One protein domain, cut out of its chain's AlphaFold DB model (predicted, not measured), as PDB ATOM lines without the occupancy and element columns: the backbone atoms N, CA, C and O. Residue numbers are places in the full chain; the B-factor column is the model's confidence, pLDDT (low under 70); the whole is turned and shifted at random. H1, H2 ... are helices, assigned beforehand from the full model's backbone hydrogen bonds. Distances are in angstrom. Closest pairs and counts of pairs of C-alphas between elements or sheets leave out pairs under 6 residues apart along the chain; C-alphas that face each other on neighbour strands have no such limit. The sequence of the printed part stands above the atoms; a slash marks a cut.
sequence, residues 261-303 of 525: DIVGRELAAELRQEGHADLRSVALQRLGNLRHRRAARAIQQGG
ATOM      1  N   ASP A 261     155.915 209.797 160.791       93.56
ATOM      2  CA  ASP A 261     157.259 209.964 160.223       93.56
ATOM      3  C   ASP A 261     157.822 208.662 159.616       93.56
ATOM      4  O   ASP A 261     158.747 208.706 158.802       93.56
ATOM      5  N   ILE A 262     157.214 207.508 159.925       93.94
ATOM      6  CA  ILE A 262     157.502 206.204 159.306       93.94
ATOM      7  C   ILE A 262     157.305 206.243 157.780       93.94
ATOM      8  O   ILE A 262     157.991 205.518 157.054       93.94
ATOM      9  N   VAL A 263     156.395 207.085 157.276       94.06
ATOM     10  CA  VAL A 263     156.140 207.225 155.832       94.06
ATOM     11  C   VAL A 263     156.957 208.338 155.166       94.06
ATOM     12  O   VAL A 263     156.796 208.584 153.971       94.06
ATOM     13  N   GLY A 264     157.885 208.953 155.909       92.12
ATOM     14  CA  GLY A 264     158.742 210.047 155.453       92.12
ATOM     15  C   GLY A 264     158.170 211.428 155.777       92.12
ATOM     16  O   GLY A 264     156.963 211.599 155.905       92.12
ATOM     17  N   ARG A 265     159.057 212.427 155.908       91.06
ATOM     18  CA  ARG A 265     158.718 213.777 156.403       91.06
ATOM     19  C   ARG A 265     157.628 214.475 155.591       91.06
ATOM     20  O   ARG A 265     156.733 215.065 156.179       91.06
ATOM     21  N   GLU A 266     157.719 214.402 154.267       94.19
ATOM     22  CA  GLU A 266     156.803 215.087 153.347       94.19
ATOM     23  C   GLU A 266     155.380 214.536 153.479       94.19
ATOM     24  O   GLU A 266     154.471 215.257 153.884       94.19
ATOM     25  N   LEU A 267     155.204 213.228 153.276       93.81
ATOM     26  CA  LEU A 267     153.899 212.582 153.416       93.81
ATOM     27  C   LEU A 267     153.363 212.665 154.855       93.81
ATOM     28  O   LEU A 267     152.164 212.812 155.060       93.81
ATOM     29  N   ALA A 268     154.232 212.617 155.867       93.06
ATOM     30  CA  ALA A 268     153.817 212.826 157.249       93.06
ATOM     31  C   ALA A 268     153.270 214.244 157.485       93.06
ATOM     32  O   ALA A 268     152.369 214.418 158.301       93.06
ATOM     33  N   ALA A 269     153.807 215.266 156.813       92.50
ATOM     34  CA  ALA A 269     153.286 216.627 156.897       92.50
ATOM     35  C   ALA A 269     151.909 216.744 156.221       92.50
ATOM     36  O   ALA A 269     151.000 217.315 156.820       92.50
ATOM     37  N   GLU A 270     151.733 216.140 155.041       95.88
ATOM     38  CA  GLU A 270     150.435 216.071 154.348       95.88
ATOM     39  C   GLU A 270     149.367 215.393 155.216       95.88
ATOM     40  O   GLU A 270     148.306 215.958 155.459       95.88
ATOM     41  N   LEU A 271     149.671 214.216 155.773       95.12
ATOM     42  CA  LEU A 271     148.728 213.464 156.607       95.12
ATOM     43  C   LEU A 271     148.323 214.237 157.871       95.12
ATOM     44  O   LEU A 271     147.169 214.166 158.289       95.12
ATOM     45  N   ARG A 272     149.238 215.017 158.464       94.19
ATOM     46  CA  ARG A 272     148.906 215.909 159.589       94.19
ATOM     47  C   ARG A 272     147.955 217.028 159.167       94.19
ATOM     48  O   ARG A 272     147.042 217.345 159.921       94.19
ATOM     49  N   GLN A 273     148.143 217.608 157.979       93.75
ATOM     50  CA  GLN A 273     147.222 218.613 157.428       93.75
ATOM     51  C   GLN A 273     145.842 218.015 157.120       93.75
ATOM     52  O   GLN A 273     144.831 218.685 157.308       93.75
ATOM     53  N   GLU A 274     145.795 216.742 156.723       94.31
ATOM     54  CA  GLU A 274     144.566 215.956 156.540       94.31
ATOM     55  C   GLU A 274     143.892 215.558 157.877       94.31
ATOM     56  O   GLU A 274     142.809 214.977 157.875       94.31
ATOM     57  N   GLY A 275     144.493 215.890 159.029       93.31
ATOM     58  CA  GLY A 275     143.925 215.657 160.362       93.31
ATOM     59  C   GLY A 275     144.309 214.322 161.008       93.31
ATOM     60  O   GLY A 275     143.771 213.974 162.060       93.31
ATOM     61  N   HIS A 276     145.242 213.568 160.422       93.31
ATOM     62  CA  HIS A 276     145.730 212.326 161.015       93.31
ATOM     63  C   HIS A 276     146.722 212.602 162.148       93.31
ATOM     64  O   HIS A 276     147.695 213.338 161.984       93.31
ATOM     65  N   ALA A 277     146.506 211.955 163.294       90.31
ATOM     66  CA  ALA A 277     147.445 211.992 164.416       90.31
ATOM     67  C   ALA A 277     148.566 210.947 164.261       90.31
ATOM     68  O   ALA A 277     149.725 211.219 164.570       90.31
ATOM     69  N   ASP A 278     148.221 209.753 163.770       94.31
ATOM     70  CA  ASP A 278     149.122 208.612 163.611       94.31
ATOM     71  C   ASP A 278     148.671 207.680 162.464       94.31
ATOM     72  O   ASP A 278     147.595 207.856 161.874       94.31
ATOM     73  N   LEU A 279     149.481 206.663 162.148       95.44
ATOM     74  CA  LEU A 279     149.203 205.712 161.063       95.44
ATOM     75  C   LEU A 279     148.016 204.769 161.322       95.44
ATOM     76  O   LEU A 279     147.560 204.112 160.381       95.44
ATOM     77  N   ARG A 280     147.475 204.695 162.546       95.62
ATOM     78  CA  ARG A 280     146.273 203.890 162.828       95.62
ATOM     79  C   ARG A 280     145.053 204.480 162.128       95.62
ATOM     80  O   ARG A 280     144.189 203.736 161.684       95.62
ATOM     81  N   SER A 281     145.020 205.806 161.996       94.50
ATOM     82  CA  SER A 281     143.913 206.545 161.379       94.50
ATOM     83  C   SER A 281     143.987 206.657 159.847       94.50
ATOM     84  O   SER A 281     143.025 207.097 159.223       94.50
ATOM     85  N   VAL A 282     145.108 206.273 159.224       95.88
ATOM     86  CA  VAL A 282     145.358 206.492 157.788       95.88
ATOM     87  C   VAL A 282     144.834 205.323 156.948       95.88
ATOM     88  O   VAL A 282     145.246 204.178 157.127       95.88
ATOM     89  N   ALA A 283     143.972 205.599 155.967       95.88
ATOM     90  CA  ALA A 283     143.470 204.570 155.055       95.88
ATOM     91  C   ALA A 283     144.601 203.979 154.185       95.88
ATOM     92  O   ALA A 283     145.392 204.715 153.592       95.88
ATOM     93  N   LEU A 284     144.671 202.649 154.043       95.06
ATOM     94  CA  LEU A 284     145.773 201.980 153.327       95.06
ATOM     95  C   LEU A 284     145.907 202.422 151.858       95.06
ATOM     96  O   LEU A 284     147.009 202.426 151.309       95.06
ATOM     97  N   GLN A 285     144.803 202.812 151.217       94.94
ATOM     98  CA  GLN A 285     144.771 203.285 149.831       94.94
ATOM     99  C   GLN A 285     145.493 204.631 149.655       94.94
ATOM    100  O   GLN A 285     146.057 204.869 148.588       94.94
ATOM    101  N   ARG A 286     145.546 205.471 150.703       95.19
ATOM    102  CA  ARG A 286     146.257 206.765 150.704       95.19
ATOM    103  C   ARG A 286     147.772 206.598 150.568       95.19
ATOM    104  O   ARG A 286     148.469 207.510 150.118       95.19
ATOM    105  N   LEU A 287     148.293 205.430 150.940       95.44
ATOM    106  CA  LEU A 287     149.719 205.127 150.930       95.44
ATOM    107  C   LEU A 287     150.094 204.498 149.585       95.44
ATOM    108  O   LEU A 287     149.754 203.352 149.330       95.44
ATOM    109  N   GLY A 288     150.803 205.201 148.700       90.19
ATOM    110  CA  GLY A 288     151.191 204.652 147.385       90.19
ATOM    111  C   GLY A 288     152.252 203.542 147.454       90.19
ATOM    112  O   GLY A 288     152.247 202.601 146.664       90.19
ATOM    113  N   ASN A 289     153.156 203.628 148.431       94.12
ATOM    114  CA  ASN A 289     154.287 202.719 148.573       94.12
ATOM    115  C   ASN A 289     153.890 201.427 149.316       94.12
ATOM    116  O   ASN A 289     153.365 201.485 150.429       94.12
ATOM    117  N   LEU A 290     154.210 200.256 148.747       93.56
ATOM    118  CA  LEU A 290     153.891 198.948 149.345       93.56
ATOM    119  C   LEU A 290     154.475 198.761 150.753       93.56
ATOM    120  O   LEU A 290     153.819 198.188 151.618       93.56
ATOM    121  N   ARG A 291     155.673 199.293 151.021       94.25
ATOM    122  CA  ARG A 291     156.298 199.252 152.349       94.25
ATOM    123  C   ARG A 291     155.516 200.090 153.359       94.25
ATOM    124  O   ARG A 291     155.325 199.646 154.485       94.25
ATOM    125  N   HIS A 292     155.050 201.277 152.964       95.56
ATOM    126  CA  HIS A 292     154.234 202.133 153.834       95.56
ATOM    127  C   HIS A 292     152.879 201.475 154.116       95.56
ATOM    128  O   HIS A 292     152.469 201.413 155.271       95.56
ATOM    129  N   ARG A 293     152.239 200.885 153.092       96.44
ATOM    130  CA  ARG A 293     151.015 200.082 153.267       96.44
ATOM    131  C   ARG A 293     151.218 198.929 154.241       96.44
ATOM    132  O   ARG A 293     150.367 198.701 155.093       96.44
ATOM    133  N   ARG A 294     152.336 198.204 154.130       96.25
ATOM    134  CA  ARG A 294     152.660 197.102 155.042       96.25
ATOM    135  C   ARG A 294     152.833 197.586 156.476       96.25
ATOM    136  O   ARG A 294     152.265 196.983 157.378       96.25
ATOM    137  N   ALA A 295     153.582 198.672 156.671       96.06
ATOM    138  CA  ALA A 295     153.786 199.255 157.990       96.06
ATOM    139  C   ALA A 295     152.459 199.687 158.627       96.06
ATOM    140  O   ALA A 295     152.163 199.280 159.746       96.06
ATOM    141  N   ALA A 296     151.620 200.416 157.885       97.00
ATOM    142  CA  ALA A 296     150.296 200.819 158.352       97.00
ATOM    143  C   ALA A 296     149.396 199.615 158.669       97.00
ATOM    144  O   ALA A 296     148.782 199.593 159.729       97.00
ATOM    145  N   ARG A 297     149.381 198.569 157.826       97.06
ATOM    146  CA  ARG A 297     148.626 197.331 158.096       97.06
ATOM    147  C   ARG A 297     149.066 196.675 159.404       97.06
ATOM    148  O   ARG A 297     148.219 196.329 160.218       97.06
ATOM    149  N   ALA A 298     150.373 196.534 159.610       96.81
ATOM    150  CA  ALA A 298     150.928 195.945 160.824       96.81
ATOM    151  C   ALA A 298     150.561 196.748 162.083       96.81
ATOM    152  O   ALA A 298     150.224 196.173 163.114       96.81
ATOM    153  N   ILE A 299     150.595 198.080 161.986       96.62
ATOM    154  CA  ILE A 299     150.220 198.995 163.069       96.62
ATOM    155  C   ILE A 299     148.720 198.887 163.375       96.62
ATOM    156  O   ILE A 299     148.345 198.764 164.537       96.62
ATOM    157  N   GLN A 300     147.868 198.882 162.347       96.25
ATOM    158  CA  GLN A 300     146.408 198.809 162.488       96.25
ATOM    159  C   GLN A 300     145.936 197.473 163.070       96.25
ATOM    160  O   GLN A 300     145.012 197.455 163.875       96.25
ATOM    161  N   GLN A 301     146.581 196.362 162.703       95.12
ATOM    162  CA  GLN A 301     146.259 195.037 163.244       95.12
ATOM    163  C   GLN A 301     146.981 194.718 164.568       95.12
ATOM    164  O   GLN A 301     146.751 193.655 165.141       95.12
ATOM    165  N   GLY A 302     147.883 195.593 165.030       93.12
ATOM    166  CA  GLY A 302     148.648 195.408 166.267       93.12
ATOM    167  C   GLY A 302     149.650 194.247 166.239       93.12
ATOM    168  O   GLY A 302     149.923 193.663 167.282       93.12
ATOM    169  N   GLY A 303     150.186 193.872 165.073       92.44
ATOM    170  CA  GLY A 303     151.058 192.698 164.951       92.44
ATOM    171  C   GLY A 303     151.832 192.632 163.635       92.44
ATOM    172  O   GLY A 303     151.559 193.411 162.715       92.44
TER     173      GLY A 303
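Overview. This is residues 261 to 303 of the 525 residues of the protein "DUF2779 domain-containing protein" of Polaromonas naphthalenivorans (strain CJ2) (UniProt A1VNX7). Two short helices, H1 and H2, stand at opposite sides of a small body, and a long looped stretch, residues 274 to 289, winds through the space between them. The printed part has 43 residues with two named helices, H1 then H2, and no named strand; the class is all helix, though under half of the residues are in named elements. The whole is compact, with a radius of gyration of the C-alphas of 9.5 A and spans of 26 by 18 by 17 A.

Along the chain. Find C-alpha 265 at (158.718, 213.777, 156.403); from there H1, residues 265 to 273, runs 12.5 A. Past residues 274 to 289, look for C-alpha 290 at (153.891, 198.948, 149.345), where H2, residues 290 to 300, begins; it runs 15.1 A to C-alpha 300 at (146.408, 198.809, 162.488).

Arrangement. H1 and H2 are apart, no C-alpha of the one within 8 A of the other. In both helices, every O i to N i+4 pair is within hydrogen-bond range.

Size, cuts and confidence. The two C-alphas farthest apart, those of Gln 273 and Gly 303, are 27.3 A apart. The link from H1 to H2 is long, 16 residues. The printed part has no cut, and no printed residue is under 70 in pLDDT.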